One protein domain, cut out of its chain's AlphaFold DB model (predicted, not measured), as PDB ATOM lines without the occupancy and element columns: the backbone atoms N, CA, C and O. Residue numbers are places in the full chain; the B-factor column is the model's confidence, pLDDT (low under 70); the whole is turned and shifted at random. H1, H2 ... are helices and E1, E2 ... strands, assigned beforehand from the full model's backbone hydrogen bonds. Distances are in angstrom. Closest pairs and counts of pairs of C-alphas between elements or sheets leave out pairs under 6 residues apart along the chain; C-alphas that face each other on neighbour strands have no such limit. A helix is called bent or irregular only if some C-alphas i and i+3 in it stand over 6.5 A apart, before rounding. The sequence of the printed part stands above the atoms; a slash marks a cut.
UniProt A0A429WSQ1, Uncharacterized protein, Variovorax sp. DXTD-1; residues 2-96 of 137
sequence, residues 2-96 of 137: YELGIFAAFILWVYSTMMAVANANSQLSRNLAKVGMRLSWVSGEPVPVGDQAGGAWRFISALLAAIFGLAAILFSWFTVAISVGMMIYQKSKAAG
ATOM      1  N   TYR A   2     372.997 401.572 415.426       74.00
ATOM      2  CA  TYR A   2     371.561 401.855 415.510       74.00
ATOM      3  C   TYR A   2     371.230 403.332 415.218       74.00
ATOM      4  O   TYR A   2     370.315 403.596 414.441       74.00
ATOM      5  N   GLU A   3     372.032 404.292 415.710       76.00
ATOM      6  CA  GLU A   3     371.782 405.722 415.440       76.00
ATOM      7  C   GLU A   3     371.905 406.069 413.950       76.00
ATOM      8  O   GLU A   3     371.106 406.838 413.422       76.00
ATOM      9  N   LEU A   4     372.857 405.442 413.247       79.94
ATOM     10  CA  LEU A   4     373.019 405.571 411.792       79.94
ATOM     11  C   LEU A   4     371.788 405.067 411.028       79.94
ATOM     12  O   LEU A   4     371.364 405.696 410.060       79.94
ATOM     13  N   GLY A   5     371.192 403.959 411.477       73.50
ATOM     14  CA  GLY A   5     369.959 403.429 410.898       73.50
ATOM     15  C   GLY A   5     368.781 404.380 411.100       73.50
ATOM     16  O   GLY A   5     368.053 404.654 410.147       73.50
ATOM     17  N   ILE A   6     368.607 404.906 412.317       76.31
ATOM     18  CA  ILE A   6     367.561 405.892 412.633       76.31
ATOM     19  C   ILE A   6     367.724 407.142 411.769       76.31
ATOM     20  O   ILE A   6     366.754 407.605 411.173       76.31
ATOM     21  N   PHE A   7     368.949 407.658 411.652       79.00
ATOM     22  CA  PHE A   7     369.239 408.839 410.845       79.00
ATOM     23  C   PHE A   7     368.924 408.610 409.357       79.00
ATOM     24  O   PHE A   7     368.267 409.439 408.728       79.00
ATOM     25  N   ALA A   8     369.308 407.457 408.801       77.00
ATOM     26  CA  ALA A   8     368.988 407.097 407.419       77.00
ATOM     27  C   ALA A   8     367.473 406.927 407.187       77.00
ATOM     28  O   ALA A   8     366.938 407.434 406.199       77.00
ATOM     29  N   ALA A   9     366.769 406.255 408.104       77.06
ATOM     30  CA  ALA A   9     365.318 406.090 408.044       77.06
ATOM     31  C   ALA A   9     364.590 407.441 408.141       77.06
ATOM     32  O   ALA A   9     363.639 407.681 407.400       77.06
ATOM     33  N   PHE A  10     365.079 408.348 408.990       78.69
ATOM     34  CA  PHE A  10     364.556 409.704 409.106       78.69
ATOM     35  C   PHE A  10     364.728 410.499 407.806       78.69
ATOM     36  O   PHE A  10     363.764 411.089 407.325       78.69
ATOM     37  N   ILE A  11     365.909 410.460 407.176       84.62
ATOM     38  CA  ILE A  11     366.133 411.123 405.878       84.62
ATOM     39  C   ILE A  11     365.193 410.567 404.803       84.62
ATOM     40  O   ILE A  11     364.591 411.338 404.054       84.62
ATOM     41  N   LEU A  12     365.030 409.243 404.729       78.94
ATOM     42  CA  LEU A  12     364.105 408.610 403.782       78.94
ATOM     43  C   LEU A  12     362.646 409.013 404.046       78.94
ATOM     44  O   LEU A  12     361.889 409.257 403.102       78.94
ATOM     45  N   TRP A  13     362.253 409.128 405.314       79.81
ATOM     46  CA  TRP A  13     360.925 409.596 405.705       79.81
ATOM     47  C   TRP A  13     360.693 411.061 405.303       79.81
ATOM     48  O   TRP A  13     359.673 411.375 404.683       79.81
ATOM     49  N   VAL A  14     361.661 411.947 405.552       82.38
ATOM     50  CA  VAL A  14     361.596 413.346 405.101       82.38
ATOM     51  C   VAL A  14     361.483 413.409 403.576       82.38
ATOM     52  O   VAL A  14     360.581 414.061 403.052       82.38
ATOM     53  N   TYR A  15     362.339 412.681 402.855       83.38
ATOM     54  CA  TYR A  15     362.329 412.647 401.391       83.38
ATOM     55  C   TYR A  15     360.987 412.156 400.830       83.38
ATOM     56  O   TYR A  15     360.412 412.795 399.947       83.38
ATOM     57  N   SER A  16     360.457 411.048 401.355       74.00
ATOM     58  CA  SER A  16     359.169 410.498 400.915       74.00
ATOM     59  C   SER A  16     358.009 411.458 401.188       74.00
ATOM     60  O   SER A  16     357.177 411.663 400.304       74.00
ATOM     61  N   THR A  17     358.000 412.122 402.346       75.31
ATOM     62  CA  THR A  17     356.990 413.130 402.696       75.31
ATOM     63  C   THR A  17     357.057 414.339 401.760       75.31
ATOM     64  O   THR A  17     356.035 414.755 401.214       75.31
ATOM     65  N   MET A  18     358.259 414.866 401.495       80.56
ATOM     66  CA  MET A  18     358.449 415.979 400.554       80.56
ATOM     67  C   MET A  18     357.990 415.611 399.138       80.56
ATOM     68  O   MET A  18     357.277 416.384 398.499       80.56
ATOM     69  N   MET A  19     358.341 414.414 398.657       74.31
ATOM     70  CA  MET A  19     357.908 413.926 397.345       74.31
ATOM     71  C   MET A  19     356.390 413.754 397.264       74.31
ATOM     72  O   MET A  19     355.789 414.064 396.236       74.31
ATOM     73  N   ALA A  20     355.753 413.294 398.340       71.06
ATOM     74  CA  ALA A  20     354.307 413.144 398.393       71.06
ATOM     75  C   ALA A  20     353.593 414.507 398.291       71.06
ATOM     76  O   ALA A  20     352.666 414.659 397.492       71.06
ATOM     77  N   VAL A  21     354.093 415.529 398.998       73.88
ATOM     78  CA  VAL A  21     353.601 416.917 398.897       73.88
ATOM     79  C   VAL A  21     353.823 417.494 397.494       73.88
ATOM     80  O   VAL A  21     352.899 418.066 396.911       73.88
ATOM     81  N   ALA A  22     355.010 417.305 396.912       76.44
ATOM     82  CA  ALA A  22     355.309 417.769 395.556       76.44
ATOM     83  C   ALA A  22     354.384 417.120 394.510       76.44
ATOM     84  O   ALA A  22     353.855 417.799 393.628       76.44
ATOM     85  N   ASN A  23     354.121 415.818 394.643       70.00
ATOM     86  CA  ASN A  23     353.210 415.091 393.762       70.00
ATOM     87  C   ASN A  23     351.753 415.556 393.916       70.00
ATOM     88  O   ASN A  23     351.033 415.616 392.916       70.00
ATOM     89  N   ALA A  24     351.330 415.936 395.127       67.75
ATOM     90  CA  ALA A  24     349.980 416.429 395.405       67.75
ATOM     91  C   ALA A  24     349.629 417.701 394.621       67.75
ATOM     92  O   ALA A  24     348.501 417.843 394.151       67.75
ATOM     93  N   ASN A  25     350.594 418.611 394.466       71.62
ATOM     94  CA  ASN A  25     350.416 419.883 393.758       71.62
ATOM     95  C   ASN A  25     350.937 419.846 392.305       71.62
ATOM     96  O   ASN A  25     351.023 420.874 391.636       71.62
ATOM     97  N   SER A  26     351.309 418.669 391.803       79.00
ATOM     98  CA  SER A  26     351.922 418.536 390.481       79.00
ATOM     99  C   SER A  26     350.928 418.767 389.335       79.00
ATOM    100  O   SER A  26     349.729 418.487 389.448       79.00
ATOM    101  N   GLN A  27     351.444 419.209 388.180       80.94
ATOM    102  CA  GLN A  27     350.660 419.311 386.942       80.94
ATOM    103  C   GLN A  27     350.058 417.962 386.529       80.94
ATOM    104  O   GLN A  27     348.947 417.923 386.013       80.94
ATOM    105  N   LEU A  28     350.724 416.851 386.863       82.19
ATOM    106  CA  LEU A  28     350.206 415.498 386.662       82.19
ATOM    107  C   LEU A  28     348.843 415.301 387.329       82.19
ATOM    108  O   LEU A  28     347.929 414.777 386.700       82.19
ATOM    109  N   SER A  29     348.675 415.750 388.577       78.56
ATOM    110  CA  SER A  29     347.382 415.637 389.256       78.56
ATOM    111  C   SER A  29     346.311 416.507 388.597       78.56
ATOM    112  O   SER A  29     345.143 416.120 388.588       78.56
ATOM    113  N   ARG A  30     346.688 417.670 388.050       81.62
ATOM    114  CA  ARG A  30     345.760 418.579 387.357       81.62
ATOM    115  C   ARG A  30     345.329 418.004 386.010       81.62
ATOM    116  O   ARG A  30     344.140 417.969 385.721       81.62
ATOM    117  N   ASN A  31     346.275 417.488 385.229       85.69
ATOM    118  CA  ASN A  31     346.012 416.852 383.943       85.69
ATOM    119  C   ASN A  31     345.185 415.569 384.100       85.69
ATOM    120  O   ASN A  31     344.200 415.387 383.391       85.69
ATOM    121  N   LEU A  32     345.510 414.715 385.077       83.00
ATOM    122  CA  LEU A  32     344.719 413.511 385.359       83.00
ATOM    123  C   LEU A  32     343.283 413.856 385.783       83.00
ATOM    124  O   LEU A  32     342.344 413.198 385.329       83.00
ATOM    125  N   ALA A  33     343.095 414.926 386.566       81.88
ATOM    126  CA  ALA A  33     341.765 415.370 386.979       81.88
ATOM    127  C   ALA A  33     340.871 415.756 385.785       81.88
ATOM    128  O   ALA A  33     339.672 415.488 385.826       81.88
ATOM    129  N   LYS A  34     341.437 416.297 384.693       83.75
ATOM    130  CA  LYS A  34     340.685 416.621 383.461       83.75
ATOM    131  C   LYS A  34     340.084 415.390 382.774       83.75
ATOM    132  O   LYS A  34     339.108 415.519 382.040       83.75
ATOM    133  N   VAL A  35     340.656 414.207 383.001       81.75
ATOM    134  CA  VAL A  35     340.192 412.929 382.427       81.75
ATOM    135  C   VAL A  35     339.406 412.106 383.457       81.75
ATOM    136  O   VAL A  35     339.009 410.979 383.186       81.75
ATOM    137  N   GLY A  36     339.143 412.655 384.648       77.75
ATOM    138  CA  GLY A  36     338.462 411.917 385.713       77.75
ATOM    139  C   GLY A  36     339.325 410.809 386.329       77.75
ATOM    140  O   GLY A  36     338.793 409.851 386.892       77.75
ATOM    141  N   MET A  37     340.652 410.932 386.238       79.56
ATOM    142  CA  MET A  37     341.625 410.044 386.877       79.56
ATOM    143  C   MET A  37     342.375 410.775 388.000       79.56
ATOM    144  O   MET A  37     342.466 412.003 388.033       79.56
ATOM    145  N   ARG A  38     342.939 410.024 388.946       73.06
ATOM    146  CA  ARG A  38     343.752 410.542 390.055       73.06
ATOM    147  C   ARG A  38     344.968 409.676 390.283       73.06
ATOM    148  O   ARG A  38     344.924 408.479 390.058       73.06
ATOM    149  N   LEU A  39     346.038 410.267 390.798       72.88
ATOM    150  CA  LEU A  39     347.205 409.503 391.214       72.88
ATOM    151  C   LEU A  39     346.969 408.881 392.599       72.88
ATOM    152  O   LEU A  39     346.672 409.598 393.560       72.88
ATOM    153  N   SER A  40     347.131 407.565 392.711       66.88
ATOM    154  CA  SER A  40     347.227 406.882 394.001       66.88
ATOM    155  C   SER A  40     348.495 407.329 394.729       66.88
ATOM    156  O   SER A  40     349.573 407.368 394.142       66.88
ATOM    157  N   TRP A  41     348.385 407.658 396.016       57.31
ATOM    158  CA  TRP A  41     349.542 408.039 396.838       57.31
ATOM    159  C   TRP A  41     350.419 406.846 397.214       57.31
ATOM    160  O   TRP A  41     351.614 407.014 397.434       57.31
ATOM    161  N   VAL A  42     349.826 405.653 397.278       56.59
ATOM    162  CA  VAL A  42     350.518 404.433 397.707       56.59
ATOM    163  C   VAL A  42     351.261 403.801 396.534       56.59
ATOM    164  O   VAL A  42     352.440 403.487 396.645       56.59
ATOM    165  N   SER A  43     350.585 403.641 395.392       58.50
ATOM    166  CA  SER A  43     351.169 402.991 394.213       58.50
ATOM    167  C   SER A  43     351.759 403.972 393.199       58.50
ATOM    168  O   SER A  43     352.551 403.570 392.351       58.50
ATOM    169  N   GLY A  44     351.385 405.256 393.252       62.47
ATOM    170  CA  GLY A  44     351.753 406.223 392.215       62.47
ATOM    171  C   GLY A  44     351.090 405.943 390.862       62.47
ATOM    172  O   GLY A  44     351.517 406.504 389.851       62.47
ATOM    173  N   GLU A  45     350.081 405.068 390.817       67.50
ATOM    174  CA  GLU A  45     349.374 404.682 389.594       67.50
ATOM    175  C   GLU A  45     348.067 405.482 389.429       67.50
ATOM    176  O   GLU A  45     347.468 405.891 390.431       67.50
ATOM    177  N   PRO A  46     347.633 405.768 388.187       67.88
ATOM    178  CA  PRO A  46     346.374 406.457 387.926       67.88
ATOM    179  C   PRO A  46     345.173 405.542 388.222       67.88
ATOM    180  O   PRO A  46     345.073 404.446 387.680       67.88
ATOM    181  N   VAL A  47     344.254 406.007 389.067       72.12
ATOM    182  CA  VAL A  47     343.019 405.331 389.499       72.12
ATOM    183  C   VAL A  47     341.818 406.215 389.124       72.12
ATOM    184  O   VAL A  47     341.912 407.443 389.259       72.12
ATOM    185  N   PRO A  48     340.695 405.658 388.629       72.00
ATOM    186  CA  PRO A  48     339.495 406.435 388.324       72.00
ATOM    187  C   PRO A  48     338.913 407.104 389.580       72.00
ATOM    188  O   PRO A  48     338.895 406.524 390.660       72.00
ATOM    189  N   VAL A  49     338.396 408.330 389.434       66.38
ATOM    190  CA  VAL A  49     337.837 409.142 390.542       66.38
ATOM    191  C   VAL A  49     336.613 408.489 391.213       66.38
ATOM    192  O   VAL A  49     336.235 408.897 392.308       66.38
ATOM    193  N   GLY A  50     336.007 407.475 390.585       57.72
ATOM    194  CA  GLY A  50     334.812 406.788 391.080       57.72
ATOM    195  C   GLY A  50     335.026 405.898 392.307       57.72
ATOM    196  O   GLY A  50     334.043 405.566 392.961       57.72
ATOM    197  N   ASP A  51     336.272 405.549 392.647       55.09
ATOM    198  CA  ASP A  51     336.566 404.625 393.744       55.09
ATOM    199  C   ASP A  51     337.279 405.334 394.916       55.09
ATOM    200  O   ASP A  51     338.469 405.646 394.883       55.09
ATOM    201  N   GLN A  52     336.490 405.566 395.967       52.53
ATOM    202  CA  GLN A  52     336.840 405.877 397.359       52.53
ATOM    203  C   GLN A  52     337.262 407.297 397.814       52.53
ATOM    204  O   GLN A  52     338.240 407.912 397.389       52.53
ATOM    205  N   ALA A  53     336.508 407.688 398.854       52.69
ATOM    206  CA  ALA A  53     336.747 408.582 399.987       52.69
ATOM    207  C   ALA A  53     337.090 410.064 399.721       52.69
ATOM    208  O   ALA A  53     338.103 410.437 399.124       52.69
ATOM    209  N   GLY A  54     336.222 410.936 400.250       61.69
ATOM    210  CA  GLY A  54     336.322 412.392 400.159       61.69
ATOM    211  C   GLY A  54     337.644 412.963 400.688       61.69
ATOM    212  O   GLY A  54     338.420 412.297 401.375       61.69
ATOM    213  N   GLY A  55     337.905 414.237 400.374       64.94
ATOM    214  CA  GLY A  55     339.169 414.925 400.682       64.94
ATOM    215  C   GLY A  55     339.647 414.803 402.138       64.94
ATOM    216  O   GLY A  55     340.852 414.746 402.364       64.94
ATOM    217  N   ALA A  56     338.727 414.674 403.096       67.44
ATOM    218  CA  ALA A  56     339.038 414.482 404.513       67.44
ATOM    219  C   ALA A  56     339.694 413.123 404.814       67.44
ATOM    220  O   ALA A  56     340.702 413.074 405.513       67.44
ATOM    221  N   TRP A  57     339.195 412.026 404.236       70.44
ATOM    222  CA  TRP A  57     339.777 410.695 404.457       70.44
ATOM    223  C   TRP A  57     341.195 410.588 403.891       70.44
ATOM    224  O   TRP A  57     342.045 409.915 404.464       70.44
ATOM    225  N   ARG A  58     341.477 411.319 402.802       63.06
ATOM    226  CA  ARG A  58     342.828 411.444 402.228       63.06
ATOM    227  C   ARG A  58     343.801 412.144 403.171       63.06
ATOM    228  O   ARG A  58     344.956 411.746 403.253       63.06
ATOM    229  N   PHE A  59     343.348 413.188 403.859       69.94
ATOM    230  CA  PHE A  59     344.187 413.891 404.826       69.94
ATOM    231  C   PHE A  59     344.451 413.015 406.055       69.94
ATOM    232  O   PHE A  59     345.589 412.906 406.501       69.94
ATOM    233  N   ILE A  60     343.416 412.323 406.543       76.19
ATOM    234  CA  ILE A  60     343.511 411.410 407.686       76.19
ATOM    235  C   ILE A  60     344.453 410.238 407.380       76.19
ATOM    236  O   ILE A  60     345.321 409.932 408.193       76.19
ATOM    237  N   SER A  61     344.343 409.606 406.208       72.19
ATOM    238  CA  SER A  61     345.214 408.480 405.851       72.19
ATOM    239  C   SER A  61     346.672 408.899 405.651       72.19
ATOM    240  O   SER A  61     347.570 408.191 406.108       72.19
ATOM    241  N   ALA A  62     346.927 410.068 405.054       69.62
ATOM    242  CA  ALA A  62     348.276 410.623 404.944       69.62
ATOM    243  C   ALA A  62     348.872 410.964 406.321       69.62
ATOM    244  O   ALA A  62     350.039 410.670 406.577       69.62
ATOM    245  N   LEU A  63     348.067 411.531 407.226       77.06
ATOM    246  CA  LEU A  63     348.484 411.856 408.588       77.06
ATOM    247  C   LEU A  63     348.817 410.592 409.392       77.06
ATOM    248  O   LEU A  63     349.870 410.525 410.024       77.06
ATOM    249  N   LEU A  64     347.965 409.565 409.324       79.81
ATOM    250  CA  LEU A  64     348.220 408.275 409.967       79.81
ATOM    251  C   LEU A  64     349.489 407.621 409.408       79.81
ATOM    252  O   LEU A  64     350.328 407.176 410.187       79.81
ATOM    253  N   ALA A  65     349.681 407.621 408.087       75.12
ATOM    254  CA  ALA A  65     350.896 407.089 407.469       75.12
ATOM    255  C   ALA A  65     352.161 407.838 407.926       75.12
ATOM    256  O   ALA A  65     353.188 407.206 408.165       75.12
ATOM    257  N   ALA A  66     352.089 409.161 408.109       71.94
ATOM    258  CA  ALA A  66     353.201 409.949 408.633       71.94
ATOM    259  C   ALA A  66     353.535 409.579 410.091       71.94
ATOM    260  O   ALA A  66     354.708 409.379 410.409       71.94
ATOM    261  N   ILE A  67     352.519 409.424 410.948       78.31
ATOM    262  CA  ILE A  67     352.674 409.057 412.367       78.31
ATOM    263  C   ILE A  67     353.224 407.629 412.514       78.31
ATOM    264  O   ILE A  67     354.198 407.410 413.234       78.31
ATOM    265  N   PHE A  68     352.650 406.658 411.796       77.06
ATOM    266  CA  PHE A  68     353.143 405.277 411.802       77.06
ATOM    267  C   PHE A  68     354.532 405.158 411.166       77.06
ATOM    268  O   PHE A  68     355.361 404.393 411.654       77.06
ATOM    269  N   GLY A  69     354.816 405.945 410.124       68.62
ATOM    270  CA  GLY A  69     356.141 406.031 409.514       68.62
ATOM    271  C   GLY A  69     357.204 406.518 410.497       68.62
ATOM    272  O   GLY A  69     358.299 405.966 410.519       68.62
ATOM    273  N   LEU A  70     356.861 407.478 411.363       70.88
ATOM    274  CA  LEU A  70     357.743 407.962 412.426       70.88
ATOM    275  C   LEU A  70     358.003 406.880 413.488       70.88
ATOM    276  O   LEU A  70     359.144 406.682 413.896       70.88
ATOM    277  N   ALA A  71     356.975 406.127 413.891       72.50
ATOM    278  CA  ALA A  71     357.131 405.007 414.825       72.50
ATOM    279  C   ALA A  71     357.974 403.859 414.229       72.50
ATOM    280  O   ALA A  71     358.775 403.237 414.930       72.50
ATOM    281  N   ALA A  72     357.857 403.612 412.920       69.06
ATOM    282  CA  ALA A  72     358.621 402.591 412.204       69.06
ATOM    283  C   ALA A  72     360.127 402.907 412.091       69.06
ATOM    284  O   ALA A  72     360.918 402.009 411.791       69.06
ATOM    285  N   ILE A  73     360.556 404.146 412.371       67.88
ATOM    286  CA  ILE A  73     361.981 404.515 412.460       67.88
ATOM    287  C   ILE A  73     362.683 403.741 413.587       67.88
ATOM    288  O   ILE A  73     363.870 403.442 413.468       67.88
ATOM    289  N   LEU A  74     361.957 403.331 414.635       65.50
ATOM    290  CA  LEU A  74     362.505 402.506 415.719       65.50
ATOM    291  C   LEU A  74     362.940 401.107 415.238       65.50
ATOM    292  O   LEU A  74     363.844 400.515 415.829       65.50
ATOM    293  N   PHE A  75     362.378 400.625 414.119       73.75
ATOM    294  CA  PHE A  75     362.769 399.402 413.396       73.75
ATOM    295  C   PHE A  75     363.662 399.721 412.181       73.75
ATOM    296  O   PHE A  75     363.498 399.182 411.084       73.75
ATOM    297  N   SER A  76     364.612 400.635 412.382       69.12
ATOM    298  CA  SER A  76     365.298 401.403 411.340       69.12
ATOM    299  C   SER A  76     365.806 400.599 410.140       69.12
ATOM    300  O   SER A  76     365.579 400.986 408.998       69.12
ATOM    301  N   TRP A  77     366.480 399.469 410.365       70.06
ATOM    302  CA  TRP A  77     367.098 398.698 409.282       70.06
ATOM    303  C   TRP A  77     366.081 397.976 408.397       70.06
ATOM    304  O   TRP A  77     366.283 397.890 407.187       70.06
ATOM    305  N   PHE A  78     364.963 397.519 408.968       78.31
ATOM    306  CA  PHE A  78     363.883 396.897 408.204       78.31
ATOM    307  C   PHE A  78     363.186 397.932 407.311       78.31
ATOM    308  O   PHE A  78     362.999 397.714 406.113       78.31
ATOM    309  N   THR A  79     362.897 399.107 407.875       72.31
ATOM    310  CA  THR A  79     362.293 400.239 407.159       72.31
ATOM    311  C   THR A  79     363.189 400.736 406.022       72.31
ATOM    312  O   THR A  79     362.702 400.978 404.914       72.31
ATOM    313  N   VAL A  80     364.504 400.832 406.255       72.94
ATOM    314  CA  VAL A  80     365.487 401.190 405.218       72.94
ATOM    315  C   VAL A  80     365.509 400.141 404.105       72.94
ATOM    316  O   VAL A  80     365.399 400.509 402.937       72.94
ATOM    317  N   ALA A  81     365.583 398.847 404.437       79.56
ATOM    318  CA  ALA A  81     365.624 397.771 403.445       79.56
ATOM    319  C   ALA A  81     364.376 397.756 402.545       79.56
ATOM    320  O   ALA A  81     364.503 397.702 401.321       79.56
ATOM    321  N   ILE A  82     363.178 397.884 403.129       82.06
ATOM    322  CA  ILE A  82     361.921 397.961 402.371       82.06
ATOM    323  C   ILE A  82     361.885 399.207 401.483       82.06
ATOM    324  O   ILE A  82     361.534 399.117 400.307       82.06
ATOM    325  N   SER A  83     362.263 400.369 402.021       73.75
ATOM    326  CA  SER A  83     362.233 401.634 401.278       73.75
ATOM    327  C   SER A  83     363.181 401.608 400.079       73.75
ATOM    328  O   SER A  83     362.809 402.010 398.975       73.75
ATOM    329  N   VAL A  84     364.394 401.082 400.272       80.38
ATOM    330  CA  VAL A  84     365.377 400.905 399.197       80.38
ATOM    331  C   VAL A  84     364.881 399.875 398.182       80.38
ATOM    332  O   VAL A  84     364.926 400.143 396.981       80.38
ATOM    333  N   GLY A  85     364.342 398.740 398.638       82.69
ATOM    334  CA  GLY A  85     363.766 397.714 397.767       82.69
ATOM    335  C   GLY A  85     362.644 398.259 396.882       82.69
ATOM    336  O   GLY A  85     362.664 398.063 395.666       82.69
ATOM    337  N   MET A  86     361.715 399.027 397.459       80.19
ATOM    338  CA  MET A  86     360.659 399.702 396.703       80.19
ATOM    339  C   MET A  86     361.218 400.725 395.709       80.19
ATOM    340  O   MET A  86     360.756 400.779 394.569       80.19
ATOM    341  N   MET A  87     362.231 401.508 396.094       78.75
ATOM    342  CA  MET A  87     362.857 402.474 395.187       78.75
ATOM    343  C   MET A  87     363.512 401.778 393.984       78.75
ATOM    344  O   MET A  87     363.335 402.223 392.847       78.75
ATOM    345  N   ILE A  88     364.234 400.676 394.215       83.56
ATOM    346  CA  ILE A  88     364.855 399.878 393.149       83.56
ATOM    347  C   ILE A  88     363.779 399.277 392.243       83.56
ATOM    348  O   ILE A  88     363.881 399.405 391.025       83.56
ATOM    349  N   TYR A  89     362.726 398.690 392.819       83.25
ATOM    350  CA  TYR A  89     361.610 398.109 392.073       83.25
ATOM    351  C   TYR A  89     360.907 399.133 391.167       83.25
ATOM    352  O   TYR A  89     360.631 398.869 389.996       83.25
ATOM    353  N   GLN A  90     360.656 400.343 391.672       76.56
ATOM    354  CA  GLN A  90     360.042 401.402 390.870       76.56
ATOM    355  C   GLN A  90     360.956 401.856 389.724       76.56
ATOM    356  O   GLN A  90     360.484 402.069 388.603       76.56
ATOM    357  N   LYS A  91     362.266 401.978 389.980       78.31
ATOM    358  CA  LYS A  91     363.244 402.347 388.947       78.31
ATOM    359  C   LYS A  91     363.408 401.257 387.888       78.31
ATOM    360  O   LYS A  91     363.452 401.587 386.704       78.31
ATOM    361  N   SER A  92     363.445 399.984 388.279       79.88
ATOM    362  CA  SER A  92     363.564 398.867 387.336       79.88
ATOM    363  C   SER A  92     362.318 398.736 386.454       79.88
ATOM    364  O   SER A  92     362.452 398.648 385.233       79.88
ATOM    365  N   LYS A  93     361.108 398.861 387.026       76.50
ATOM    366  CA  LYS A  93     359.847 398.915 386.261       76.50
ATOM    367  C   LYS A  93     359.841 400.080 385.261       76.50
ATOM    368  O   LYS A  93     359.325 399.945 384.155       76.50
ATOM    369  N   ALA A  94     360.433 401.221 385.621       69.25
ATOM    370  CA  ALA A  94     360.500 402.386 384.741       69.25
ATOM    371  C   ALA A  94     361.524 402.256 383.598       69.25
ATOM    372  O   ALA A  94     361.322 402.844 382.531       69.25
ATOM    373  N   ALA A  95     362.597 401.486 383.792       76.88
ATOM    374  CA  ALA A  95     363.637 401.298 382.783       76.88
ATOM    375  C   ALA A  95     363.091 400.616 381.514       76.88
ATOM    376  O   ALA A  95     363.359 401.090 380.406       76.88
ATOM    377  N   GLY A  96     362.248 399.590 381.683       77.38
ATOM    378  CA  GLY A  96     361.685 398.781 380.595       77.38
ATOM    379  C   GLY A  96     360.521 399.401 379.812       77.38
ATOM    380  O   GLY A  96     359.964 398.742 378.942       77.38
TER     381      GLY A  96
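This is residues 2 to 96 of the 137 residues of an uncharacterized protein of Variovorax sp. DXTD-1 (UniProt A0A429WSQ1). A long bent helix, H3, makes an open V with arms H3a and H3b, and the long helix H1 packs on its closed end and runs on over the gap between the arms. Beyond the far end of H1 lies a small head, the short helix H2 packed on the hairpin of E1 and E2; residues 91 to 96, at the end of H3b, stick out. The printed part has 95 residues, with three named helices and two named strands in the order H1, H2, E1, E2, H3; the two-strand sheet is antiparallel and the class is mostly helix. The whole is only just loose, close to compact, with a radius of gyration of the C-alphas of 15.1 A, and only just flat, spanning 47 by 36 by 20 A.

H1, residues 2 to 24, is close to but not clearly touching H2, residues 27 to 34; their closest C-alphas, Asn 23 and Ser 29, are 7.4 A apart. E1, residues 37 to 39, and E2, residues 46 to 48, form a hairpin, with N 38 and O 47 at 2.8 A and N 47 and O 38 at 2.7 A, both within hydrogen-bond range. The closest C-alphas of H2 and E1, Leu 32 and Arg 38, are 5.6 A apart. H3, residues 55 to 95, was assigned as one helix by its hydrogen bonds but is bent, with C-alphas 74 and 77 8.8 A apart; its arms are H3a, residues 55 to 74, and H3b, residues 77 to 95, at a steep tilt of 55 degrees. H3a touches H1 with residues 66 to 74 alone, at a shallow tilt of 15 degrees, opposite ways; their closest C-alphas, Ile 6 and Ile 73, are 5.7 A apart. H3b touches H1 with residues 77 to 83 alone, at a steep tilt of 42 degrees, the same way; their closest C-alphas, Ala 9 and Val 80, are 5.7 A apart. H2 is apart from both arms. Each O i to N i+4 pair is within hydrogen-bond range in H1, H2 and H3b, and 15 of 16 are in H3a.

H1 begins at C-alpha 2, (371.561, 401.855, 415.510), and measures 32.9 A; H2 measures 10.9 A, E1 7.1 A and E2 6.9 A. H3a begins at C-alpha 55, (339.169, 414.925, 400.682), and measures 30.4 A. H3b measures 26.9 A and ends at C-alpha 95, (363.637, 401.298, 382.783).

The two C-alphas farthest apart, those of Tyr 2 and Val 35, are 46.9 A apart. The printed part has no cut, and no link is long. The mean pLDDT of the printed part is 73.8; 25 residues are under 70, among them residues 40 to 46 and 49 to 56.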